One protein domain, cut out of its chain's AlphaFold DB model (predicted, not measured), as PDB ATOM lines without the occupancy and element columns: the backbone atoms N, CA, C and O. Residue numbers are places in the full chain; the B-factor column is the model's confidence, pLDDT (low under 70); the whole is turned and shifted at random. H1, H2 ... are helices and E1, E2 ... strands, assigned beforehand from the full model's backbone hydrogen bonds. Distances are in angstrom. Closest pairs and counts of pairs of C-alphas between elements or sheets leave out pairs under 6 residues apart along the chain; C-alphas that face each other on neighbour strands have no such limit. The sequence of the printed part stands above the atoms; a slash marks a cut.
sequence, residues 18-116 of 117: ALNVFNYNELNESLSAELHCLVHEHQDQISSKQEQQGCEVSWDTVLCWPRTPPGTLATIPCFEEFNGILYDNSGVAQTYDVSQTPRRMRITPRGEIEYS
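This is residues 18 to 116 of the 117 residues of the protein "Diuretic hormone receptor" of Harpegnathos saltator (UniProt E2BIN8). With little regular structure, this is a flat, loose row: H1 at one end, the long helix H2, a loop tongue at residues 58 to 65, the hairpin E1 and E2, and the small hairpin E3 and E4 at the other end. The 99 printed residues hold two named helices, then four named strands in two antiparallel pairs; the class is mixed, with 39 residues in named elements. The radius of gyration of the C-alphas is 17.1 A, the spans 53 by 40 by 18 A.

H1 is residues 18 to 21, from C-alpha 18 at (71.744, -16.767, 41.265). H2, residues 29 to 47, is 26.9 A long. E1 is residues 73 to 77, E2 92 to 96, E3 105 to 107 and E4 113 to 115, ending at (85.773, -59.827, 52.668).

H1 and H2 are apart. In H2 every O i to N i+4 pair is within hydrogen-bond range; H1 is too short for one. Residues 58 to 59 pair antiparallel with 64 to 65. E1 and E2 are antiparallel at 160 degrees, with N 76 and O 93 2.9 A apart. E3 and E4 are antiparallel at 153 degrees, with no N and O within range.

The printed part has no cut. The links H2 to E1 and E1 to E2 are long. Residues 18 to 30, 49 to 52 and 99 to 116 have pLDDT under 70.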
ATOM      1  N   ALA A  18      72.520 -15.532  41.380       58.81
ATOM      2  CA  ALA A  18      71.744 -16.767  41.265       58.81
ATOM      3  C   ALA A  18      70.524 -16.626  40.329       58.81
ATOM      4  O   ALA A  18      70.316 -17.471  39.466       58.81
ATOM      5  N   LEU A  19      69.745 -15.538  40.427       56.19
ATOM      6  CA  LEU A  19      68.578 -15.323  39.555       56.19
ATOM      7  C   LEU A  19      68.955 -15.012  38.105       56.19
ATOM      8  O   LEU A  19      68.124 -15.205  37.221       56.19
ATOM      9  N   ASN A  20      70.181 -14.548  37.843       54.97
ATOM     10  CA  ASN A  20      70.627 -14.324  36.471       54.97
ATOM     11  C   ASN A  20      70.951 -15.647  35.753       54.97
ATOM     12  O   ASN A  20      70.657 -15.751  34.567       54.97
ATOM     13  N   VAL A  21      71.429 -16.665  36.480       58.97
ATOM     14  CA  VAL A  21      71.670 -18.020  35.958       58.97
ATOM     15  C   VAL A  21      70.347 -18.690  35.583       58.97
ATOM     16  O   VAL A  21      70.238 -19.269  34.509       58.97
ATOM     17  N   PHE A  22      69.302 -18.523  36.402       55.88
ATOM     18  CA  PHE A  22      67.966 -19.076  36.134       55.88
ATOM     19  C   PHE A  22      67.193 -18.377  34.994       55.88
ATOM     20  O   PHE A  22      66.120 -18.846  34.623       55.88
ATOM     21  N   ASN A  23      67.694 -17.258  34.448       56.03
ATOM     22  CA  ASN A  23      67.030 -16.469  33.395       56.03
ATOM     23  C   ASN A  23      67.695 -16.602  32.008       56.03
ATOM     24  O   ASN A  23      67.321 -15.901  31.067       56.03
ATOM     25  N   TYR A  24      68.681 -17.486  31.855       56.25
ATOM     26  CA  TYR A  24      69.146 -17.891  30.533       56.25
ATOM     27  C   TYR A  24      68.358 -19.128  30.107       56.25
ATOM     28  O   TYR A  24      68.589 -20.222  30.604       56.25
ATOM     29  N   ASN A  25      67.445 -18.966  29.150       59.22
ATOM     30  CA  ASN A  25      66.693 -20.068  28.529       59.22
ATOM     31  C   ASN A  25      67.575 -21.034  27.695       59.22
ATOM     32  O   ASN A  25      67.046 -21.828  26.928       59.22
ATOM     33  N   GLU A  26      68.902 -20.970  27.834       56.03
ATOM     34  CA  GLU A  26      69.882 -21.838  27.172       56.03
ATOM     35  C   GLU A  26      70.906 -22.368  28.183       56.03
ATOM     36  O   GLU A  26      72.118 -22.252  28.009       56.03
ATOM     37  N   LEU A  27      70.430 -22.930  29.293       57.78
ATOM     38  CA  LEU A  27      71.294 -23.788  30.095       57.78
ATOM     39  C   LEU A  27      71.478 -25.090  29.313       57.78
ATOM     40  O   LEU A  27      70.502 -25.722  28.910       57.78
ATOM     41  N   ASN A  28      72.731 -25.467  29.062       62.09
ATOM     42  CA  ASN A  28      73.028 -26.786  28.518       62.09
ATOM     43  C   ASN A  28      72.466 -27.870  29.465       62.09
ATOM     44  O   ASN A  28      72.299 -27.645  30.670       62.09
ATOM     45  N   GLU A  29      72.168 -29.048  28.923       66.38
ATOM     46  CA  GLU A  29      71.549 -30.136  29.686       66.38
ATOM     47  C   GLU A  29      72.399 -30.533  30.912       66.38
ATOM     48  O   GLU A  29      71.864 -30.722  32.005       66.38
ATOM     49  N   SER A  30      73.733 -30.518  30.787       67.62
ATOM     50  CA  SER A  30      74.664 -30.852  31.879       67.62
ATOM     51  C   SER A  30      74.642 -29.872  33.061       67.62
ATOM     52  O   SER A  30      74.674 -30.295  34.210       67.62
ATOM     53  N   LEU A  31      74.534 -28.569  32.800       73.25
ATOM     54  CA  LEU A  31      74.485 -27.503  33.803       73.25
ATOM     55  C   LEU A  31      73.120 -27.498  34.487       73.25
ATOM     56  O   LEU A  31      73.019 -27.178  35.668       73.25
ATOM     57  N   SER A  32      72.071 -27.896  33.758       80.38
ATOM     58  CA  SER A  32      70.748 -28.118  34.340       80.38
ATOM     59  C   SER A  32      70.741 -29.312  35.308       80.38
ATOM     60  O   SER A  32      70.166 -29.209  36.391       80.38
ATOM     61  N   ALA A  33      71.440 -30.402  34.966       84.31
ATOM     62  CA  ALA A  33      71.540 -31.605  35.791       84.31
ATOM     63  C   ALA A  33      72.402 -31.389  37.047       84.31
ATOM     64  O   ALA A  33      71.965 -31.726  38.150       84.31
ATOM     65  N   GLU A  34      73.575 -30.763  36.904       88.00
ATOM     66  CA  GLU A  34      74.439 -30.385  38.030       88.00
ATOM     67  C   GLU A  34      73.690 -29.487  39.015       88.00
ATOM     68  O   GLU A  34      73.622 -29.778  40.209       88.00
ATOM     69  N   LEU A  35      73.058 -28.424  38.511       88.69
ATOM     70  CA  LEU A  35      72.338 -27.479  39.356       88.69
ATOM     71  C   LEU A  35      71.169 -28.148  40.086       88.69
ATOM     72  O   LEU A  35      70.960 -27.892  41.271       88.69
ATOM     73  N   HIS A  36      70.428 -29.025  39.405       87.75
ATOM     74  CA  HIS A  36      69.371 -29.806  40.037       87.75
ATOM     75  C   HIS A  36      69.920 -30.694  41.165       87.75
ATOM     76  O   HIS A  36      69.313 -30.769  42.234       87.75
ATOM     77  N   CYS A  37      71.082 -31.321  40.962       92.25
ATOM     78  CA  CYS A  37      71.718 -32.140  41.989       92.25
ATOM     79  C   CYS A  37      72.146 -31.321  43.210       92.25
ATOM     80  O   CYS A  37      71.838 -31.698  44.336       92.25
ATOM     81  N   LEU A  38      72.773 -30.164  42.992       91.25
ATOM     82  CA  LEU A  38      73.207 -29.269  44.070       91.25
ATOM     83  C   LEU A  38      72.023 -28.734  44.889       91.25
ATOM     84  O   LEU A  38      72.101 -28.611  46.112       91.25
ATOM     85  N   VAL A  39      70.892 -28.442  44.236       91.06
ATOM     86  CA  VAL A  39      69.648 -28.082  44.937       91.06
ATOM     87  C   VAL A  39      69.149 -29.251  45.787       91.06
ATOM     88  O   VAL A  39      68.767 -29.046  46.940       91.06
ATOM     89  N   HIS A  40      69.175 -30.468  45.241       90.00
ATOM     90  CA  HIS A  40      68.758 -31.669  45.959       90.00
ATOM     91  C   HIS A  40      69.655 -31.950  47.169       90.00
ATOM     92  O   HIS A  40      69.145 -32.209  48.253       90.00
ATOM     93  N   GLU A  41      70.974 -31.826  47.019       90.94
ATOM     94  CA  GLU A  41      71.944 -31.937  48.109       90.94
ATOM     95  C   GLU A  41      71.633 -30.944  49.232       90.94
ATOM     96  O   GLU A  41      71.504 -31.329  50.394       90.94
ATOM     97  N   HIS A  42      71.412 -29.673  48.891       89.94
ATOM     98  CA  HIS A  42      71.073 -28.654  49.880       89.94
ATOM     99  C   HIS A  42      69.761 -28.961  50.615       89.94
ATOM    100  O   HIS A  42      69.654 -28.778  51.831       89.94
ATOM    101  N   GLN A  43      68.753 -29.440  49.888       88.38
ATOM    102  CA  GLN A  43      67.467 -29.799  50.468       88.38
ATOM    103  C   GLN A  43      67.557 -31.039  51.363       88.38
ATOM    104  O   GLN A  43      66.901 -31.078  52.409       88.38
ATOM    105  N   ASP A  44      68.391 -32.010  50.990       87.12
ATOM    106  CA  ASP A  44      68.680 -33.195  51.791       87.12
ATOM    107  C   ASP A  44      69.329 -32.781  53.116       87.12
ATOM    108  O   ASP A  44      68.808 -33.131  54.172       87.12
ATOM    109  N   GLN A  45      70.337 -31.901  53.073       84.19
ATOM    110  CA  GLN A  45      71.013 -31.366  54.262       84.19
ATOM    111  C   GLN A  45      70.066 -30.609  55.210       84.19
ATOM    112  O   GLN A  45      70.132 -30.769  56.430       84.19
ATOM    113  N   ILE A  46      69.146 -29.796  54.673       84.31
ATOM    114  CA  ILE A  46      68.138 -29.089  55.487       84.31
ATOM    115  C   ILE A  46      67.149 -30.073  56.132       84.31
ATOM    116  O   ILE A  46      66.682 -29.853  57.256       84.31
ATOM    117  N   SER A  47      66.801 -31.141  55.414       80.31
ATOM    118  CA  SER A  47      65.804 -32.126  55.845       80.31
ATOM    119  C   SER A  47      66.385 -33.129  56.846       80.31
ATOM    120  O   SER A  47      65.710 -33.515  57.806       80.31
ATOM    121  N   SER A  48      67.653 -33.511  56.686       70.19
ATOM    122  CA  SER A  48      68.386 -34.377  57.604       70.19
ATOM    123  C   SER A  48      68.885 -33.581  58.813       70.19
ATOM    124  O   SER A  48      70.061 -33.269  58.949       70.19
ATOM    125  N   LYS A  49      67.986 -33.286  59.759       60.50
ATOM    126  CA  LYS A  49      68.317 -32.653  61.057       60.50
ATOM    127  C   LYS A  49      69.258 -33.475  61.967       60.50
ATOM    128  O   LYS A  49      69.543 -33.044  63.081       60.50
ATOM    129  N   GLN A  50      69.716 -34.650  61.537       56.31
ATOM    130  CA  GLN A  50      70.672 -35.505  62.244       56.31
ATOM    131  C   GLN A  50      71.751 -35.975  61.264       56.31
ATOM    132  O   GLN A  50      71.418 -36.242  60.110       56.31
ATOM    133  N   GLU A  51      72.996 -36.125  61.741       59.84
ATOM    134  CA  GLU A  51      74.078 -36.869  61.072       59.84
ATOM    135  C   GLU A  51      73.596 -38.296  60.772       59.84
ATOM    136  O   GLU A  51      73.773 -39.230  61.557       59.84
ATOM    137  N   GLN A  52      72.906 -38.469  59.649       65.62
ATOM    138  CA  GLN A  52      72.580 -39.789  59.149       65.62
ATOM    139  C   GLN A  52      73.852 -40.323  58.504       65.62
ATOM    140  O   GLN A  52      74.278 -39.814  57.468       65.62
ATOM    141  N   GLN A  53      74.451 -41.329  59.147       76.25
ATOM    142  CA  GLN A  53      75.535 -42.128  58.576       76.25
ATOM    143  C   GLN A  53      75.134 -42.589  57.169       76.25
ATOM    144  O   GLN A  53      73.955 -42.859  56.937       76.25
ATOM    145  N   GLY A  54      76.097 -42.660  56.253       82.62
ATOM    146  CA  GLY A  54      75.866 -42.994  54.849       82.62
ATOM    147  C   GLY A  54      76.618 -42.068  53.897       82.62
ATOM    148  O   GLY A  54      77.269 -41.117  54.330       82.62
ATOM    149  N   CYS A  55      76.486 -42.326  52.598       88.62
ATOM    150  CA  CYS A  55      76.892 -41.368  51.573       88.62
ATOM    151  C   CYS A  55      75.823 -40.277  51.443       88.62
ATOM    152  O   CYS A  55      74.627 -40.575  51.368       88.62
ATOM    153  N   GLU A  56      76.258 -39.022  51.405       90.56
ATOM    154  CA  GLU A  56      75.400 -37.871  51.119       90.56
ATOM    155  C   GLU A  56      75.025 -37.820  49.632       90.56
ATOM    156  O   GLU A  56      75.597 -38.538  48.805       90.56
ATOM    157  N   VAL A  57      74.047 -36.979  49.291       92.00
ATOM    158  CA  VAL A  57      73.758 -36.666  47.887       92.00
ATOM    159  C   VAL A  57      75.009 -36.051  47.260       92.00
ATOM    160  O   VAL A  57      75.630 -35.185  47.871       92.00
ATOM    161  N   SER A  58      75.394 -36.487  46.060       91.12
ATOM    162  CA  SER A  58      76.634 -36.021  45.432       91.12
ATOM    163  C   SER A  58      76.552 -35.996  43.910       91.12
ATOM    164  O   SER A  58      75.969 -36.885  43.292       91.12
ATOM    165  N   TRP A  59      77.170 -34.987  43.298       91.56
ATOM    166  CA  TRP A  59      77.320 -34.863  41.851       91.56
ATOM    167  C   TRP A  59      78.691 -35.379  41.401       91.56
ATOM    168  O   TRP A  59      79.718 -34.922  41.901       91.56
ATOM    169  N   ASP A  60      78.725 -36.292  40.427       89.00
ATOM    170  CA  ASP A  60      79.973 -36.879  39.913       89.00
ATOM    171  C   ASP A  60      80.414 -36.330  38.544       89.00
ATOM    172  O   ASP A  60      81.248 -36.943  37.880       89.00
ATOM    173  N   THR A  61      79.884 -35.170  38.135       86.69
ATOM    174  CA  THR A  61      79.999 -34.543  36.796       86.69
ATOM    175  C   THR A  61      79.081 -35.105  35.711       86.69
ATOM    176  O   THR A  61      78.986 -34.504  34.640       86.69
ATOM    177  N   VAL A  62      78.373 -36.204  35.984       87.88
ATOM    178  CA  VAL A  62      77.496 -36.867  35.013       87.88
ATOM    179  C   VAL A  62      76.141 -37.244  35.626       87.88
ATOM    180  O   VAL A  62      75.098 -36.996  35.025       87.88
ATOM    181  N   LEU A  63      76.141 -37.825  36.822       90.12
ATOM    182  CA  LEU A  63      74.999 -38.343  37.560       90.12
ATOM    183  C   LEU A  63      74.898 -37.703  38.945       90.12
ATOM    184  O   LEU A  63      75.886 -37.396  39.615       90.12
ATOM    185  N   CYS A  64      73.652 -37.560  39.394       92.50
ATOM    186  CA  CYS A  64      73.347 -37.187  40.763       92.50
ATOM    187  C   CYS A  64      73.129 -38.443  41.604       92.50
ATOM    188  O   CYS A  64      72.112 -39.126  41.461       92.50
ATOM    189  N   TRP A  65      74.075 -38.745  42.485       93.50
ATOM    190  CA  TRP A  65      73.979 -39.858  43.415       93.50
ATOM    191  C   TRP A  65      73.054 -39.501  44.575       93.50
ATOM    192  O   TRP A  65      73.274 -38.482  45.233       93.50
ATOM    193  N   PRO A  66      72.017 -40.310  44.847       92.75
ATOM    194  CA  PRO A  66      71.135 -40.069  45.975       92.75
ATOM    195  C   PRO A  66      71.835 -40.417  47.290       92.75
ATOM    196  O   PRO A  66      72.785 -41.208  47.328       92.75
ATOM    197  N   ARG A  67      71.294 -39.888  48.391       90.50
ATOM    198  CA  ARG A  67      71.714 -40.295  49.731       90.50
ATOM    199  C   ARG A  67      71.614 -41.813  49.849       90.50
ATOM    200  O   ARG A  67      70.556 -42.392  49.602       90.50
ATOM    201  N   THR A  68      72.711 -42.450  50.239       90.25
ATOM    202  CA  THR A  68      72.807 -43.910  50.307       90.25
ATOM    203  C   THR A  68      73.086 -44.336  51.744       90.25
ATOM    204  O   THR A  68      74.172 -44.061  52.258       90.25
ATOM    205  N   PRO A  69      72.123 -44.990  52.420       88.19
ATOM    206  CA  PRO A  69      72.331 -45.505  53.765       88.19
ATOM    207  C   PRO A  69      73.467 -46.549  53.862       88.19
ATOM    208  O   PRO A  69      73.744 -47.258  52.889       88.19
ATOM    209  N   PRO A  70      74.051 -46.732  55.058       89.00
ATOM    210  CA  PRO A  70      75.061 -47.738  55.360       89.00
ATOM    211  C   PRO A  70      74.711 -49.140  54.897       89.00
ATOM    212  O   PRO A  70      73.646 -49.661  55.228       89.00
ATOM    213  N   GLY A  71      75.630 -49.772  54.164       85.25
ATOM    214  CA  GLY A  71      75.464 -51.150  53.701       85.25
ATOM    215  C   GLY A  71      74.349 -51.329  52.669       85.25
ATOM    216  O   GLY A  71      73.911 -52.457  52.441       85.25
ATOM    217  N   THR A  72      73.883 -50.239  52.055       86.62
ATOM    218  CA  THR A  72      72.903 -50.274  50.968       86.62
ATOM    219  C   THR A  72      73.526 -49.827  49.653       86.62
ATOM    220  O   THR A  72      74.657 -49.333  49.607       86.62
ATOM    221  N   LEU A  73      72.786 -50.061  48.573       88.38
ATOM    222  CA  LEU A  73      73.221 -49.784  47.220       88.38
ATOM    223  C   LEU A  73      72.253 -48.796  46.572       88.38
ATOM    224  O   LEU A  73      71.044 -49.032  46.537       88.38
ATOM    225  N   ALA A  74      72.797 -47.703  46.047       90.44
ATOM    226  CA  ALA A  74      72.048 -46.786  45.206       90.44
ATOM    227  C   ALA A  74      72.149 -47.237  43.752       90.44
ATOM    228  O   ALA A  74      73.216 -47.629  43.288       90.44
ATOM    229  N   THR A  75      71.014 -47.198  43.057       90.06
ATOM    230  CA  THR A  75      70.870 -47.638  41.666       90.06
ATOM    231  C   THR A  75      70.288 -46.500  40.841       90.06
ATOM    232  O   THR A  75      69.258 -45.943  41.220       90.06
ATOM    233  N   ILE A  76      70.923 -46.173  39.720       89.94
ATOM    234  CA  ILE A  76      70.490 -45.124  38.791       89.94
ATOM    235  C   ILE A  76      70.413 -45.732  37.383       89.94
ATOM    236  O   ILE A  76      71.324 -46.473  37.003       89.94
ATOM    237  N   PRO A  77      69.347 -45.478  36.604       88.25
ATOM    238  CA  PRO A  77      69.275 -45.949  35.224       88.25
ATOM    239  C   PRO A  77      70.415 -45.369  34.377       88.25
ATOM    240  O   PRO A  77      70.813 -44.218  34.555       88.25
ATOM    241  N   CYS A  78      70.935 -46.173  33.451       86.25
ATOM    242  CA  CYS A  78      71.910 -45.699  32.472       86.25
ATOM    243  C   CYS A  78      71.274 -44.692  31.502       86.25
ATOM    244  O   CYS A  78      70.073 -44.748  31.229       86.25
ATOM    245  N   PHE A  79      72.093 -43.800  30.943       85.69
ATOM    246  CA  PHE A  79      71.667 -42.921  29.856       85.69
ATOM    247  C   PHE A  79      71.261 -43.730  28.625       85.69
ATOM    248  O   PHE A  79      71.793 -44.809  28.381       85.69
ATOM    249  N   GLU A  80      70.357 -43.181  27.820       86.25
ATOM    250  CA  GLU A  80      70.127 -43.680  26.458       86.25
ATOM    251  C   GLU A  80      71.189 -43.115  25.510       86.25
ATOM    252  O   GLU A  80      71.768 -43.837  24.699       86.25
ATOM    253  N   GLU A  81      71.512 -41.832  25.684       84.12
ATOM    254  CA  GLU A  81      72.575 -41.122  24.986       84.12
ATOM    255  C   GLU A  81      73.289 -40.173  25.956       84.12
ATOM    256  O   GLU A  81      72.644 -39.477  26.738       84.12
ATOM    257  N   PHE A  82      74.618 -40.115  25.896       84.75
ATOM    258  CA  PHE A  82      75.405 -39.104  26.598       84.75
ATOM    259  C   PHE A  82      76.496 -38.561  25.675       84.75
ATOM    260  O   PHE A  82      77.352 -39.312  25.201       84.75
ATOM    261  N   ASN A  83      76.463 -37.251  25.405       83.06
ATOM    262  CA  ASN A  83      77.385 -36.554  24.497       83.06
ATOM    263  C   ASN A  83      77.479 -37.178  23.086       83.06
ATOM    264  O   ASN A  83      78.572 -37.294  22.528       83.06
ATOM    265  N   GLY A  84      76.351 -37.604  22.505       83.06
ATOM    266  CA  GLY A  84      76.327 -38.226  21.174       83.06
ATOM    267  C   GLY A  84      76.715 -39.706  21.151       83.06
ATOM    268  O   GLY A  84      76.812 -40.294  20.074       83.06
ATOM    269  N   ILE A  85      76.963 -40.317  22.314       86.31
ATOM    270  CA  ILE A  85      77.266 -41.744  22.444       86.31
ATOM    271  C   ILE A  85      76.035 -42.453  22.997       86.31
ATOM    272  O   ILE A  85      75.585 -42.136  24.095       86.31
ATOM    273  N   LEU A  86      75.526 -43.433  22.251       89.88
ATOM    274  CA  LEU A  86      74.422 -44.287  22.682       89.88
ATOM    275  C   LEU A  86      74.918 -45.359  23.655       89.88
ATOM    276  O   LEU A  86      75.929 -46.018  23.397       89.88
ATOM    277  N   TYR A  87      74.179 -45.554  24.741       82.75
ATOM    278  CA  TYR A  87      74.450 -46.579  25.745       82.75
ATOM    279  C   TYR A  87      73.343 -47.636  25.735       82.75
ATOM    280  O   TYR A  87      72.194 -47.367  25.390       82.75
ATOM    281  N   ASP A  88      73.696 -48.861  26.124       85.44
ATOM    282  CA  ASP A  88      72.707 -49.897  26.413       85.44
ATOM    283  C   ASP A  88      72.017 -49.564  27.745       85.44
ATOM    284  O   ASP A  88      72.585 -49.737  28.828       85.44
ATOM    285  N   ASN A  89      70.792 -49.044  27.654       85.69
ATOM    286  CA  ASN A  89      69.990 -48.614  28.797       85.69
ATOM    287  C   ASN A  89      69.303 -49.777  29.538       85.69
ATOM    288  O   ASN A  89      68.544 -49.538  30.476       85.69
ATOM    289  N   SER A  90      69.561 -51.034  29.158       86.81
ATOM    290  CA  SER A  90      69.032 -52.201  29.877       86.81
ATOM    291  C   SER A  90      69.676 -52.412  31.256       86.81
ATOM    292  O   SER A  90      69.143 -53.159  32.081       86.81
ATOM    293  N   GLY A  91      70.813 -51.757  31.515       84.88
ATOM    294  CA  GLY A  91      71.553 -51.813  32.775       84.88
ATOM    295  C   GLY A  91      71.294 -50.641  33.728       84.88
ATOM    296  O   GLY A  91      70.522 -49.724  33.458       84.88
ATOM    297  N   VAL A  92      71.989 -50.677  34.869       86.06
ATOM    298  CA  VAL A  92      71.942 -49.633  35.901       86.06
ATOM    299  C   VAL A  92      73.337 -49.335  36.454       86.06
ATOM    300  O   VAL A  92      74.139 -50.249  36.667       86.06
ATOM    301  N   ALA A  93      73.612 -48.061  36.727       84.12
ATOM    302  CA  ALA A  93      74.781 -47.608  37.470       84.12
ATOM    303  C   ALA A  93      74.542 -47.778  38.976       84.12
ATOM    304  O   ALA A  93      73.436 -47.535  39.464       84.12
ATOM    305  N   GLN A  94      75.563 -48.226  39.715       86.44
ATOM    306  CA  GLN A  94      75.420 -48.584  41.127       86.44
ATOM    307  C   GLN A  94      76.583 -48.061  41.975       86.44
ATOM    308  O   GLN A  94      77.739 -48.158  41.562       86.44
ATOM    309  N   THR A  95      76.281 -47.571  43.180       83.62
ATOM    310  CA  THR A  95      77.275 -47.229  44.213       83.62
ATOM    311  C   THR A  95      76.910 -47.887  45.540       83.62
ATOM    312  O   THR A  95      75.733 -48.123  45.816       83.62
ATOM    313  N   TYR A  96      77.914 -48.204  46.354       82.94
ATOM    314  CA  TYR A  96      77.753 -48.911  47.621       82.94
ATOM    315  C   TYR A  96      78.413 -48.129  48.758       82.94
ATOM    316  O   TYR A  96      79.565 -47.712  48.649       82.94
ATOM    317  N   ASP A  97      77.699 -47.967  49.872       80.44
ATOM    318  CA  ASP A  97      78.256 -47.313  51.053       80.44
ATOM    319  C   ASP A  97      78.893 -48.337  52.011       80.44
ATOM    320  O   ASP A  97      78.217 -49.184  52.602       80.44
ATOM    321  N   VAL A  98      80.217 -48.253  52.178       73.38
ATOM    322  CA  VAL A  98      81.034 -49.144  53.034       73.38
ATOM    323  C   VAL A  98      81.217 -48.630  54.463       73.38
ATOM    324  O   VAL A  98      82.153 -49.061  55.140       73.38
ATOM    325  N   SER A  99      80.341 -47.750  54.955       60.88
ATOM    326  CA  SER A  99      80.489 -46.971  56.202       60.88
ATOM    327  C   SER A  99      80.725 -47.740  57.514       60.88
ATOM    328  O   SER A  99      80.730 -47.125  58.578       60.88
ATOM    329  N   GLN A 100      81.007 -49.047  57.499       48.81
ATOM    330  CA  GLN A 100      81.412 -49.764  58.703       48.81
ATOM    331  C   GLN A 100      82.476 -50.866  58.606       48.81
ATOM    332  O   GLN A 100      82.613 -51.592  59.584       48.81
ATOM    333  N   THR A 101      83.319 -50.970  57.567       48.06
ATOM    334  CA  THR A 101      84.602 -51.697  57.753       48.06
ATOM    335  C   THR A 101      85.737 -51.280  56.808       48.06
ATOM    336  O   THR A 101      85.522 -51.270  55.597       48.06
ATOM    337  N   PRO A 102      86.988 -51.123  57.295       45.00
ATOM    338  CA  PRO A 102      88.180 -51.139  56.455       45.00
ATOM    339  C   PRO A 102      88.527 -52.592  56.098       45.00
ATOM    340  O   PRO A 102      89.613 -53.077  56.400       45.00
ATOM    341  N   ARG A 103      87.597 -53.340  55.498       52.03
ATOM    342  CA  ARG A 103      87.950 -54.624  54.890       52.03
ATOM    343  C   ARG A 103      88.416 -54.327  53.483       52.03
ATOM    344  O   ARG A 103      87.668 -53.775  52.682       52.03
ATOM    345  N   ARG A 104      89.672 -54.662  53.189       51.34
ATOM    346  CA  ARG A 104      90.225 -54.567  51.837       51.34
ATOM    347  C   ARG A 104      89.373 -55.451  50.920       51.34
ATOM    348  O   ARG A 104      89.546 -56.668  50.903       51.34
ATOM    349  N   MET A 105      88.463 -54.824  50.183       45.44
ATOM    350  CA  MET A 105      87.620 -55.477  49.193       45.44
ATOM    351  C   MET A 105      88.503 -55.882  48.013       45.44
ATOM    352  O   MET A 105      89.159 -55.040  47.396       45.44
ATOM    353  N   ARG A 106      88.572 -57.181  47.726       52.34
ATOM    354  CA  ARG A 106      89.152 -57.688  46.481       52.34
ATOM    355  C   ARG A 106      88.018 -58.236  45.632       52.34
ATOM    356  O   ARG A 106      87.311 -59.140  46.064       52.34
ATOM    357  N   ILE A 107      87.863 -57.685  44.433       50.12
ATOM    358  CA  ILE A 107      86.983 -58.251  43.413       50.12
ATOM    359  C   ILE A 107      87.778 -59.364  42.733       50.12
ATOM    360  O   ILE A 107      88.825 -59.109  42.132       50.12
ATOM    361  N   THR A 108      87.325 -60.608  42.881       58.75
ATOM    362  CA  THR A 108      87.948 -61.735  42.181       58.75
ATOM    363  C   THR A 108      87.627 -61.663  40.682       58.75
ATOM    364  O   THR A 108      86.600 -61.103  40.295       58.75
ATOM    365  N   PRO A 109      88.432 -62.285  39.799       54.91
ATOM    366  CA  PRO A 109      88.134 -62.359  38.363       54.91
ATOM    367  C   PRO A 109      86.801 -63.050  38.019       54.91
ATOM    368  O   PRO A 109      86.401 -63.058  36.860       54.91
ATOM    369  N   ARG A 110      86.134 -63.664  39.007       63.34
ATOM    370  CA  ARG A 110      84.817 -64.303  38.887       63.34
ATOM    371  C   ARG A 110      83.664 -63.443  39.415       63.34
ATOM    372  O   ARG A 110      82.529 -63.899  39.385       63.34
ATOM    373  N   GLY A 111      83.933 -62.223  39.885       47.59
ATOM    374  CA  GLY A 111      82.907 -61.322  40.415       47.59
ATOM    375  C   GLY A 111      82.415 -61.679  41.822       47.59
ATOM    376  O   GLY A 111      81.458 -61.081  42.298       47.59
ATOM    377  N   GLU A 112      83.065 -62.622  42.508       49.88
ATOM    378  CA  GLU A 112      82.781 -62.905  43.915       49.88
ATOM    379  C   GLU A 112      83.458 -61.847  44.792       49.88
ATOM    380  O   GLU A 112      84.649 -61.547  44.625       49.88
ATOM    381  N   ILE A 113      82.676 -61.274  45.709       57.59
ATOM    382  CA  ILE A 113      83.132 -60.285  46.682       57.59
ATOM    383  C   ILE A 113      83.669 -61.037  47.900       57.59
ATOM    384  O   ILE A 113      82.900 -61.611  48.671       57.59
ATOM    385  N   GLU A 114      84.989 -61.023  48.086       49.12
ATOM    386  CA  GLU A 114      85.622 -61.585  49.280       49.12
ATOM    387  C   GLU A 114      85.946 -60.489  50.300       49.12
ATOM    388  O   GLU A 114      86.597 -59.482  50.000       49.12
ATOM    389  N   TYR A 115      85.520 -60.717  51.542       54.38
ATOM    390  CA  TYR A 115      85.773 -59.827  52.668       54.38
ATOM    391  C   TYR A 115      86.935 -60.366  53.518       54.38
ATOM    392  O   TYR A 115      86.739 -61.239  54.363       54.38
ATOM    393  N   SER A 116      88.148 -59.830  53.335       53.19
ATOM    394  CA  SER A 116      89.268 -60.064  54.265       53.19
ATOM    395  C   SER A 116      89.058 -59.239  55.526       53.19
ATOM    396  O   SER A 116      88.858 -58.029  55.427       53.19
TER     397      SER A 116